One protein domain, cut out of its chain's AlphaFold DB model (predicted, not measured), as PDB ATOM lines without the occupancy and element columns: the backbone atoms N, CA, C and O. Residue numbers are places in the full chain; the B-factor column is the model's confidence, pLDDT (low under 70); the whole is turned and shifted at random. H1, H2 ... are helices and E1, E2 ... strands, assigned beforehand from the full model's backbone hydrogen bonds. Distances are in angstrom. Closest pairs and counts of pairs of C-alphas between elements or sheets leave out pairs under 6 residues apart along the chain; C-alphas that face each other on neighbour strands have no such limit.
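What this domain is: This is residues 2 to 15 and 75 to 144 of the 144 residues of an uncharacterized protein of Colinus virginianus (UniProt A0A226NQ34). A strongly twisted sheet of five strands has helix H1 lying across one face, while the other face has no named helix over it; the short helix H2 touches H1 and only grazes the sheet. The printed part has 84 residues, with named elements in the order E1, E2, E3, H1, H2, E4, E5. The sheet is mixed, in the order E3, E2, E1, E4, E5, and the class is mixed, helices and strands. The whole is compact, with a radius of gyration of the C-alphas of 12.6 A and spans of 40 by 30 by 26 A.

Where its parts are: E1, residues 8 to 14, begins at C-alpha 8 (1.019, -24.160, 47.899) and is 19.8 A long. E2, residues 78 to 84, measures 19.3 A, and E3, residues 87 to 93, 18.9 A. H1, residues 100 to 110, is 15.4 A long; H2, residues 117 to 120, 5.3 A. E4, residues 125 to 131, measures 19.3 A, and E5, residues 136 to 139, is 10.2 A long and ends at C-alpha 139 (10.874, -24.326, 57.709).

How they stand to each other: E1 and E2 are parallel, with N 10 and O 81 at 2.8 A, within hydrogen-bond range. Antiparallel are E1 and E4 (N 11 and O 128, 2.7 A), the hairpin E2 and E3 (N 80 and O 91, 2.8 A) and the hairpin E4 and E5 (N 129 and O 138, 2.8 A). E3, H1, H2 and E4 form a split strand-helix-strand unit, two strands of one sheet with helices between them along the chain and with E2 and E1 between them in the sheet, and its crossover is right-handed. H1 is on the sheet at a height of 8.9 A, only just over E1 with 3 C-alphas, and runs across the strands, at 87 degrees to E1 on the local plane. The closest C-alphas of H1 and H2, which touch, are His 104 and Leu 120, 6.3 A apart. Every O i to N i+4 pair in H1 is within hydrogen-bond range; H2 is too short for such a pair.

The domain as a whole: The C-alphas of His 2 and Gly 118, the two farthest apart, are 40.6 A from each other. Residues 16 to 74 are not printed, and C-alphas 15 and 75 are 30.1 A apart across the cut. Of the links printed whole, none is long. Mean pLDDT of the printed part is 81.0; residues 2 to 7, 75 to 77 and 142 to 144 are under 70.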
ATOM      1  N   HIS A   2     -13.520 -17.068  39.493       36.75
ATOM      2  CA  HIS A   2     -12.463 -18.078  39.397       36.75
ATOM      3  C   HIS A   2     -12.176 -18.612  40.805       36.75
ATOM      4  O   HIS A   2     -12.066 -17.799  41.727       36.75
ATOM      5  N   PRO A   3     -12.091 -19.935  41.012       46.88
ATOM      6  CA  PRO A   3     -11.708 -20.473  42.305       46.88
ATOM      7  C   PRO A   3     -10.270 -20.033  42.593       46.88
ATOM      8  O   PRO A   3      -9.383 -20.229  41.763       46.88
ATOM      9  N   HIS A   4     -10.042 -19.423  43.755       44.19
ATOM     10  CA  HIS A   4      -8.698 -19.226  44.283       44.19
ATOM     11  C   HIS A   4      -8.118 -20.615  44.571       44.19
ATOM     12  O   HIS A   4      -8.327 -21.169  45.650       44.19
ATOM     13  N   HIS A   5      -7.445 -21.212  43.582       53.38
ATOM     14  CA  HIS A   5      -6.509 -22.299  43.834       53.38
ATOM     15  C   HIS A   5      -5.485 -21.733  44.814       53.38
ATOM     16  O   HIS A   5      -4.748 -20.805  44.490       53.38
ATOM     17  N   THR A   6      -5.489 -22.234  46.043       54.94
ATOM     18  CA  THR A   6      -4.408 -21.981  46.989       54.94
ATOM     19  C   THR A   6      -3.218 -22.806  46.519       54.94
ATOM     20  O   THR A   6      -3.017 -23.935  46.975       54.94
ATOM     21  N   ASP A   7      -2.486 -22.286  45.541       63.53
ATOM     22  CA  ASP A   7      -1.237 -22.884  45.101       63.53
ATOM     23  C   ASP A   7      -0.261 -22.848  46.279       63.53
ATOM     24  O   ASP A   7       0.049 -21.800  46.843       63.53
ATOM     25  N   THR A   8       0.136 -24.032  46.741       73.25
ATOM     26  CA  THR A   8       1.019 -24.160  47.899       73.25
ATOM     27  C   THR A   8       2.443 -24.334  47.393       73.25
ATOM     28  O   THR A   8       2.753 -25.288  46.680       73.25
ATOM     29  N   TYR A   9       3.319 -23.400  47.748       81.44
ATOM     30  CA  TYR A   9       4.710 -23.386  47.302       81.44
ATOM     31  C   TYR A   9       5.612 -24.035  48.348       81.44
ATOM     32  O   TYR A   9       5.616 -23.636  49.514       81.44
ATOM     33  N   VAL A  10       6.399 -25.011  47.908       85.31
ATOM     34  CA  VAL A  10       7.378 -25.737  48.717       85.31
ATOM     35  C   VAL A  10       8.745 -25.596  48.046       85.31
ATOM     36  O   VAL A  10       8.974 -26.090  46.949       85.31
ATOM     37  N   CYS A  11       9.678 -24.917  48.690       87.00
ATOM     38  CA  CYS A  11      11.031 -24.702  48.192       87.00
ATOM     39  C   CYS A  11      11.999 -25.602  48.965       87.00
ATOM     40  O   CYS A  11      11.919 -25.685  50.189       87.00
ATOM     41  N   THR A  12      12.934 -26.263  48.290       85.25
ATOM     42  CA  THR A  12      13.975 -27.050  48.962       85.25
ATOM     43  C   THR A  12      15.302 -26.301  48.956       85.25
ATOM     44  O   THR A  12      15.833 -25.946  47.906       85.25
ATOM     45  N   GLN A  13      15.846 -26.045  50.148       82.31
ATOM     46  CA  GLN A  13      17.115 -25.347  50.337       82.31
ATOM     47  C   GLN A  13      18.127 -26.300  50.967       82.31
ATOM     48  O   GLN A  13      18.034 -26.647  52.145       82.31
ATOM     49  N   THR A  14      19.159 -26.676  50.215       77.12
ATOM     50  CA  THR A  14      20.359 -27.264  50.816       77.12
ATOM     51  C   THR A  14      21.138 -26.130  51.479       77.12
ATOM     52  O   THR A  14      21.647 -25.233  50.801       77.12
ATOM     53  N   ARG A  15      21.192 -26.133  52.810       70.62
ATOM     54  CA  ARG A  15      22.108 -25.328  53.618       70.62
ATOM     55  C   ARG A  15      23.521 -25.779  53.253       70.62
ATOM     56  O   ARG A  15      24.052 -26.752  53.778       70.62
ATOM     57  N   ARG A  75      -6.320 -29.411  53.361       47.25
ATOM     58  CA  ARG A  75      -7.647 -30.055  53.171       47.25
ATOM     59  C   ARG A  75      -8.345 -29.763  51.830       47.25
ATOM     60  O   ARG A  75      -9.561 -29.578  51.790       47.25
ATOM     61  N   SER A  76      -7.602 -29.766  50.730       46.78
ATOM     62  CA  SER A  76      -8.175 -29.741  49.373       46.78
ATOM     63  C   SER A  76      -7.201 -30.401  48.392       46.78
ATOM     64  O   SER A  76      -6.000 -30.256  48.617       46.78
ATOM     65  N   PRO A  77      -7.670 -31.106  47.334       55.59
ATOM     66  CA  PRO A  77      -6.805 -31.559  46.247       55.59
ATOM     67  C   PRO A  77      -6.043 -30.343  45.732       55.59
ATOM     68  O   PRO A  77      -6.620 -29.411  45.173       55.59
ATOM     69  N   GLY A  78      -4.769 -30.305  46.087       72.62
ATOM     70  CA  GLY A  78      -3.959 -29.106  46.070       72.62
ATOM     71  C   GLY A  78      -2.856 -29.280  45.059       72.62
ATOM     72  O   GLY A  78      -2.302 -30.366  44.884       72.62
ATOM     73  N   VAL A  79      -2.529 -28.202  44.373       83.12
ATOM     74  CA  VAL A  79      -1.340 -28.170  43.545       83.12
ATOM     75  C   VAL A  79      -0.183 -27.686  44.405       83.12
ATOM     76  O   VAL A  79      -0.274 -26.645  45.057       83.12
ATOM     77  N   LEU A  80       0.906 -28.452  44.392       86.88
ATOM     78  CA  LEU A  80       2.177 -28.047  44.970       86.88
ATOM     79  C   LEU A  80       3.117 -27.540  43.885       86.88
ATOM     80  O   LEU A  80       3.269 -28.173  42.839       86.88
ATOM     81  N   PHE A  81       3.798 -26.435  44.165       89.31
ATOM     82  CA  PHE A  81       4.926 -25.966  43.367       89.31
ATOM     83  C   PHE A  81       6.186 -26.252  44.147       89.31
ATOM     84  O   PHE A  81       6.453 -25.608  45.157       89.31
ATOM     85  N   LEU A  82       6.938 -27.241  43.683       91.50
ATOM     86  CA  LEU A  82       8.239 -27.557  44.227       91.50
ATOM     87  C   LEU A  82       9.294 -26.712  43.520       91.50
ATOM     88  O   LEU A  82       9.355 -26.743  42.292       91.50
ATOM     89  N   GLN A  83      10.135 -25.999  44.260       91.12
ATOM     90  CA  GLN A  83      11.222 -25.204  43.687       91.12
ATOM     91  C   GLN A  83      12.579 -25.652  44.227       91.12
ATOM     92  O   GLN A  83      12.770 -25.731  45.440       91.12
ATOM     93  N   PHE A  84      13.529 -25.886  43.322       89.62
ATOM     94  CA  PHE A  84      14.928 -26.141  43.646       89.62
ATOM     95  C   PHE A  84      15.838 -25.337  42.710       89.62
ATOM     96  O   PHE A  84      15.940 -25.625  41.512       89.62
ATOM     97  N   GLY A  85      16.498 -24.311  43.260       87.69
ATOM     98  CA  GLY A  85      17.226 -23.319  42.466       87.69
ATOM     99  C   GLY A  85      16.295 -22.641  41.454       87.69
ATOM    100  O   GLY A  85      15.216 -22.171  41.816       87.69
ATOM    101  N   ASP A  86      16.683 -22.653  40.180       89.44
ATOM    102  CA  ASP A  86      15.899 -22.078  39.077       89.44
ATOM    103  C   ASP A  86      14.807 -23.018  38.533       89.44
ATOM    104  O   ASP A  86      14.025 -22.637  37.662       89.44
ATOM    105  N   GLU A  87      14.740 -24.265  39.010       89.62
ATOM    106  CA  GLU A  87      13.765 -25.239  38.519       89.62
ATOM    107  C   GLU A  87      12.518 -25.258  39.401       89.62
ATOM    108  O   GLU A  87      12.603 -25.444  40.615       89.62
ATOM    109  N   THR A  88      11.347 -25.115  38.775       90.94
ATOM    110  CA  THR A  88      10.045 -25.234  39.442       90.94
ATOM    111  C   THR A  88       9.232 -26.363  38.817       90.94
ATOM    112  O   THR A  88       9.101 -26.452  37.596       90.94
ATOM    113  N   ARG A  89       8.667 -27.231  39.654       91.38
ATOM    114  CA  ARG A  89       7.857 -28.388  39.266       91.38
ATOM    115  C   ARG A  89       6.482 -28.296  39.907       91.38
ATOM    116  O   ARG A  89       6.366 -28.120  41.113       91.38
ATOM    117  N   ARG A  90       5.437 -28.465  39.100       89.25
ATOM    118  CA  ARG A  90       4.047 -28.501  39.559       89.25
ATOM    119  C   ARG A  90       3.616 -29.948  39.803       89.25
ATOM    120  O   ARG A  90       3.759 -30.779  38.908       89.25
ATOM    121  N   VAL A  91       3.060 -30.239  40.974       88.06
ATOM    122  CA  VAL A  91       2.575 -31.568  41.369       88.06
ATOM    123  C   VAL A  91       1.116 -31.474  41.787       88.06
ATOM    124  O   VAL A  91       0.757 -30.618  42.590       88.06
ATOM    125  N   HIS A  92       0.276 -32.369  41.274       86.31
ATOM    126  CA  HIS A  92      -1.098 -32.509  41.745       86.31
ATOM    127  C   HIS A  92      -1.132 -33.485  42.918       86.31
ATOM    128  O   HIS A  92      -0.788 -34.657  42.760       86.31
ATOM    129  N   ILE A  93      -1.558 -33.007  44.081       82.44
ATOM    130  CA  ILE A  93      -1.693 -33.816  45.286       82.44
ATOM    131  C   ILE A  93      -3.160 -34.156  45.486       82.44
ATOM    132  O   ILE A  93      -4.001 -33.295  45.734       82.44
ATOM    133  N   THR A  94      -3.457 -35.443  45.336       78.00
ATOM    134  CA  THR A  94      -4.804 -36.003  45.489       78.00
ATOM    135  C   THR A  94      -5.076 -36.501  46.904       78.00
ATOM    136  O   THR A  94      -6.232 -36.558  47.312       78.00
ATOM    137  N   HIS A  95      -4.022 -36.823  47.656       78.12
ATOM    138  CA  HIS A  95      -4.087 -37.346  49.018       78.12
ATOM    139  C   HIS A  95      -3.218 -36.505  49.943       78.12
ATOM    140  O   HIS A  95      -2.192 -35.980  49.522       78.12
ATOM    141  N   GLU A  96      -3.604 -36.402  51.208       73.88
ATOM    142  CA  GLU A  96      -2.812 -35.688  52.204       73.88
ATOM    143  C   GLU A  96      -1.430 -36.338  52.379       73.88
ATOM    144  O   GLU A  96      -1.305 -37.559  52.481       73.88
ATOM    145  N   ILE A  97      -0.384 -35.509  52.414       80.31
ATOM    146  CA  ILE A  97       0.965 -35.953  52.754       80.31
ATOM    147  C   ILE A  97       1.122 -35.805  54.264       80.31
ATOM    148  O   ILE A  97       1.380 -34.712  54.758       80.31
ATOM    149  N   SER A  98       0.957 -36.907  54.988       77.44
ATOM    150  CA  SER A  98       1.002 -36.904  56.456       77.44
ATOM    151  C   SER A  98       2.380 -37.252  57.031       77.44
ATOM    152  O   SER A  98       2.567 -37.201  58.241       77.44
ATOM    153  N   SER A  99       3.349 -37.627  56.190       83.75
ATOM    154  CA  SER A  99       4.666 -38.095  56.636       83.75
ATOM    155  C   SER A  99       5.798 -37.401  55.891       83.75
ATOM    156  O   SER A  99       5.754 -37.257  54.664       83.75
ATOM    157  N   MET A 100       6.851 -37.041  56.631       86.06
ATOM    158  CA  MET A 100       8.044 -36.409  56.067       86.06
ATOM    159  C   MET A 100       8.727 -37.308  55.026       86.06
ATOM    160  O   MET A 100       9.127 -36.836  53.966       86.06
ATOM    161  N   ASP A 101       8.776 -38.625  55.254       88.88
ATOM    162  CA  ASP A 101       9.316 -39.579  54.278       88.88
ATOM    163  C   ASP A 101       8.568 -39.556  52.937       88.88
ATOM    164  O   ASP A 101       9.200 -39.608  51.880       88.88
ATOM    165  N   THR A 102       7.237 -39.441  52.956       88.31
ATOM    166  CA  THR A 102       6.421 -39.354  51.737       88.31
ATOM    167  C   THR A 102       6.681 -38.045  50.999       88.31
ATOM    168  O   THR A 102       6.824 -38.048  49.776       88.31
ATOM    169  N   LEU A 103       6.802 -36.937  51.734       87.50
ATOM    170  CA  LEU A 103       7.152 -35.640  51.162       87.50
ATOM    171  C   LEU A 103       8.553 -35.669  50.529       87.50
ATOM    172  O   LEU A 103       8.734 -35.226  49.396       87.50
ATOM    173  N   HIS A 104       9.537 -36.249  51.219       90.94
ATOM    174  CA  HIS A 104      10.893 -36.414  50.701       90.94
ATOM    175  C   HIS A 104      10.924 -37.279  49.440       90.94
ATOM    176  O   HIS A 104      11.537 -36.893  48.444       90.94
ATOM    177  N   ALA A 105      10.235 -38.422  49.452       91.81
ATOM    178  CA  ALA A 105      10.145 -39.302  48.293       91.81
ATOM    179  C   ALA A 105       9.525 -38.581  47.089       91.81
ATOM    180  O   ALA A 105      10.041 -38.691  45.977       91.81
ATOM    181  N   LEU A 106       8.474 -37.788  47.317       91.75
ATOM    182  CA  LEU A 106       7.851 -36.975  46.279       91.75
ATOM    183  C   LEU A 106       8.831 -35.949  45.697       91.75
ATOM    184  O   LEU A 106       8.962 -35.841  44.481       91.75
ATOM    185  N   ILE A 107       9.541 -35.205  46.543       91.38
ATOM    186  CA  ILE A 107      10.483 -34.178  46.086       91.38
ATOM    187  C   ILE A 107      11.628 -34.805  45.280       91.38
ATOM    188  O   ILE A 107      11.948 -34.316  44.197       91.38
ATOM    189  N   VAL A 108      12.215 -35.907  45.758       93.56
ATOM    190  CA  VAL A 108      13.246 -36.647  45.008       93.56
ATOM    191  C   VAL A 108      12.691 -37.139  43.676       93.56
ATOM    192  O   VAL A 108      13.369 -37.027  42.660       93.56
ATOM    193  N   HIS A 109      11.449 -37.626  43.649       92.69
ATOM    194  CA  HIS A 109      10.801 -38.075  42.419       92.69
ATOM    195  C   HIS A 109      10.622 -36.946  41.394       92.69
ATOM    196  O   HIS A 109      10.723 -37.188  40.194       92.69
ATOM    197  N   MET A 110      10.402 -35.711  41.849       92.56
ATOM    198  CA  MET A 110      10.276 -34.553  40.961       92.56
ATOM    199  C   MET A 110      11.624 -33.996  40.487       92.56
ATOM    200  O   MET A 110      11.676 -33.380  39.422       92.56
ATOM    201  N   PHE A 111      12.710 -34.243  41.227       92.75
ATOM    202  CA  PHE A 111      14.069 -33.804  40.885       92.75
ATOM    203  C   PHE A 111      15.106 -34.939  40.981       92.75
ATOM    204  O   PHE A 111      16.129 -34.775  41.652       92.75
ATOM    205  N   PRO A 112      14.921 -36.077  40.287       89.62
ATOM    206  CA  PRO A 112      15.734 -37.278  40.507       89.62
ATOM    207  C   PRO A 112      17.205 -37.092  40.116       89.62
ATOM    208  O   PRO A 112      18.068 -37.823  40.586       89.62
ATOM    209  N   GLN A 113      17.492 -36.103  39.265       90.88
ATOM    210  CA  GLN A 113      18.845 -35.777  38.805       90.88
ATOM    211  C   GLN A 113      19.562 -34.745  39.688       90.88
ATOM    212  O   GLN A 113      20.759 -34.533  39.529       90.88
ATOM    213  N   LYS A 114      18.839 -34.063  40.588       88.50
ATOM    214  CA  LYS A 114      19.381 -32.970  41.416       88.50
ATOM    215  C   LYS A 114      19.318 -33.262  42.910       88.50
ATOM    216  O   LYS A 114      20.148 -32.760  43.660       88.50
ATOM    217  N   LEU A 115      18.337 -34.051  43.340       90.38
ATOM    218  CA  LEU A 115      18.103 -34.390  44.734       90.38
ATOM    219  C   LEU A 115      18.142 -35.900  44.928       90.38
ATOM    220  O   LEU A 115      17.706 -36.678  44.085       90.38
ATOM    221  N   THR A 116      18.635 -36.304  46.091       91.69
ATOM    222  CA  THR A 116      18.620 -37.694  46.547       91.69
ATOM    223  C   THR A 116      17.992 -37.767  47.932       91.69
ATOM    224  O   THR A 116      18.001 -36.789  48.687       91.69
ATOM    225  N   MET A 117      17.474 -38.940  48.304       92.31
ATOM    226  CA  MET A 117      16.852 -39.135  49.619       92.31
ATOM    227  C   MET A 117      17.833 -38.850  50.766       92.31
ATOM    228  O   MET A 117      17.447 -38.278  51.781       92.31
ATOM    229  N   GLY A 118      19.118 -39.180  50.585       90.56
ATOM    230  CA  GLY A 118      20.167 -38.888  51.566       90.56
ATOM    231  C   GLY A 118      20.400 -37.389  51.777       90.56
ATOM    232  O   GLY A 118      20.666 -36.969  52.899       90.56
ATOM    233  N   MET A 119      20.241 -36.571  50.731       89.75
ATOM    234  CA  MET A 119      20.346 -35.114  50.849       89.75
ATOM    235  C   MET A 119      19.155 -34.517  51.594       89.75
ATOM    236  O   MET A 119      19.372 -33.685  52.467       89.75
ATOM    237  N   LEU A 120      17.922 -34.946  51.298       88.75
ATOM    238  CA  LEU A 120      16.725 -34.437  51.989       88.75
ATOM    239  C   LEU A 120      16.660 -34.864  53.460       88.75
ATOM    240  O   LEU A 120      16.195 -34.101  54.292       88.75
ATOM    241  N   LYS A 121      17.169 -36.056  53.795       87.75
ATOM    242  CA  LYS A 121      17.290 -36.518  55.187       87.75
ATOM    243  C   LYS A 121      18.488 -35.915  55.929       87.75
ATOM    244  O   LYS A 121      18.644 -36.151  57.124       87.75
ATOM    245  N   SER A 122      19.361 -35.183  55.235       86.00
ATOM    246  CA  SER A 122      20.500 -34.525  55.867       86.00
ATOM    247  C   SER A 122      20.017 -33.340  56.704       86.00
ATOM    248  O   SER A 122      19.223 -32.549  56.201       86.00
ATOM    249  N   PRO A 123      20.568 -33.112  57.910       83.31
ATOM    250  CA  PRO A 123      20.286 -31.896  58.683       83.31
ATOM    251  C   PRO A 123      20.742 -30.609  57.968       83.31
ATOM    252  O   PRO A 123      20.398 -29.503  58.375       83.31
ATOM    253  N   ASN A 124      21.528 -30.743  56.895       84.94
ATOM    254  CA  ASN A 124      21.932 -29.637  56.035       84.94
ATOM    255  C   ASN A 124      20.890 -29.299  54.968       84.94
ATOM    256  O   ASN A 124      21.139 -28.419  54.159       84.94
ATOM    257  N   THR A 125      19.747 -29.971  54.901       86.81
ATOM    258  CA  THR A 125      18.690 -29.608  53.958       86.81
ATOM    259  C   THR A 125      17.447 -29.221  54.725       86.81
ATOM    260  O   THR A 125      17.007 -29.943  55.609       86.81
ATOM    261  N   ALA A 126      16.891 -28.070  54.365       88.44
ATOM    262  CA  ALA A 126      15.652 -27.560  54.912       88.44
ATOM    263  C   ALA A 126      14.596 -27.515  53.808       88.44
ATOM    264  O   ALA A 126      14.873 -27.145  52.660       88.44
ATOM    265  N   ILE A 127      13.372 -27.879  54.168       89.25
ATOM    266  CA  ILE A 127      12.207 -27.724  53.306       89.25
ATOM    267  C   ILE A 127      11.459 -26.497  53.784       89.25
ATOM    268  O   ILE A 127      11.106 -26.392  54.952       89.25
ATOM    269  N   LEU A 128      11.245 -25.560  52.875       89.94
ATOM    270  CA  LEU A 128      10.629 -24.279  53.150       89.94
ATOM    271  C   LEU A 128       9.248 -24.227  52.503       89.94
ATOM    272  O   LEU A 128       9.083 -24.596  51.347       89.94
ATOM    273  N   ILE A 129       8.256 -23.715  53.216       88.56
ATOM    274  CA  ILE A 129       6.924 -23.434  52.683       88.56
ATOM    275  C   ILE A 129       6.772 -21.926  52.573       88.56
ATOM    276  O   ILE A 129       6.890 -21.215  53.575       88.56
ATOM    277  N   LYS A 130       6.483 -21.431  51.369       84.88
ATOM    278  CA  LYS A 130       6.231 -20.005  51.154       84.88
ATOM    279  C   LYS A 130       4.784 -19.679  51.487       84.88
ATOM    280  O   LYS A 130       3.852 -20.270  50.947       84.88
ATOM    281  N   ASP A 131       4.596 -18.696  52.351       82.50
ATOM    282  CA  ASP A 131       3.312 -18.050  52.560       82.50
ATOM    283  C   ASP A 131       3.260 -16.782  51.716       82.50
ATOM    284  O   ASP A 131       3.909 -15.790  52.039       82.50
ATOM    285  N   GLU A 132       2.504 -16.817  50.619       79.38
ATOM    286  CA  GLU A 132       2.398 -15.681  49.700       79.38
ATOM    287  C   GLU A 132       1.712 -14.468  50.328       79.38
ATOM    288  O   GLU A 132       2.085 -13.338  50.028       79.38
ATOM    289  N   SER A 133       0.762 -14.687  51.243       78.81
ATOM    290  CA  SER A 133       0.022 -13.594  51.882       78.81
ATOM    291  C   SER A 133       0.919 -12.732  52.765       78.81
ATOM    292  O   SER A 133       0.740 -11.520  52.860       78.81
ATOM    293  N   ARG A 134       1.905 -13.371  53.397       81.75
ATOM    294  CA  ARG A 134       2.871 -12.729  54.291       81.75
ATOM    295  C   ARG A 134       4.243 -12.542  53.644       81.75
ATOM    296  O   ARG A 134       5.085 -11.872  54.224       81.75
ATOM    297  N   ASN A 135       4.451 -13.111  52.459       84.00
ATOM    298  CA  ASN A 135       5.722 -13.173  51.739       84.00
ATOM    299  C   ASN A 135       6.892 -13.665  52.615       84.00
ATOM    300  O   ASN A 135       7.977 -13.091  52.631       84.00
ATOM    301  N   VAL A 136       6.646 -14.727  53.385       87.50
ATOM    302  CA  VAL A 136       7.612 -15.323  54.326       87.50
ATOM    303  C   VAL A 136       7.729 -16.824  54.098       87.50
ATOM    304  O   VAL A 136       6.783 -17.467  53.646       87.50
ATOM    305  N   PHE A 137       8.890 -17.382  54.436       87.50
ATOM    306  CA  PHE A 137       9.171 -18.811  54.331       87.50
ATOM    307  C   PHE A 137       9.210 -19.457  55.715       87.50
ATOM    308  O   PHE A 137       9.849 -18.938  56.628       87.50
ATOM    309  N   TYR A 138       8.540 -20.599  55.847       87.81
ATOM    310  CA  TYR A 138       8.529 -21.424  57.052       87.81
ATOM    311  C   TYR A 138       9.325 -22.689  56.818       87.81
ATOM    312  O   TYR A 138       9.071 -23.382  55.839       87.81
ATOM    313  N   GLU A 139      10.242 -23.014  57.719       87.50
ATOM    314  CA  GLU A 139      10.874 -24.326  57.709       87.50
ATOM    315  C   GLU A 139       9.872 -25.383  58.174       87.50
ATOM    316  O   GLU A 139       9.161 -25.200  59.163       87.50
ATOM    317  N   LEU A 140       9.775 -26.469  57.411       84.00
ATOM    318  CA  LEU A 140       8.984 -27.627  57.769       84.00
ATOM    319  C   LEU A 140       9.830 -28.502  58.694       84.00
ATOM    320  O   LEU A 140      10.605 -29.342  58.241       84.00
ATOM    321  N   GLU A 141       9.705 -28.260  59.993       72.62
ATOM    322  CA  GLU A 141      10.285 -29.116  61.024       72.62
ATOM    323  C   GLU A 141       9.388 -30.354  61.203       72.62
ATOM    324  O   GLU A 141       8.161 -30.253  61.152       72.62
ATOM    325  N   ASP A 142      10.007 -31.530  61.327       62.84
ATOM    326  CA  ASP A 142       9.367 -32.853  61.366       62.84
ATOM    327  C   ASP A 142       8.087 -32.896  62.228       62.84
ATOM    328  O   ASP A 142       8.082 -32.461  63.384       62.84
ATOM    329  N   VAL A 143       6.993 -33.425  61.664       48.59
ATOM    330  CA  VAL A 143       5.725 -33.626  62.384       48.59
ATOM    331  C   VAL A 143       5.889 -34.864  63.268       48.59
ATOM    332  O   VAL A 143       5.718 -35.987  62.795       48.59
ATOM    333  N   ARG A 144       6.288 -34.652  64.525       46.47
ATOM    334  CA  ARG A 144       6.439 -35.709  65.541       46.47
ATOM    335  C   ARG A 144       5.105 -36.152  66.128       46.47
ATOM    336  O   ARG A 144       4.220 -35.285  66.304       46.47
TER     337      ARG A 144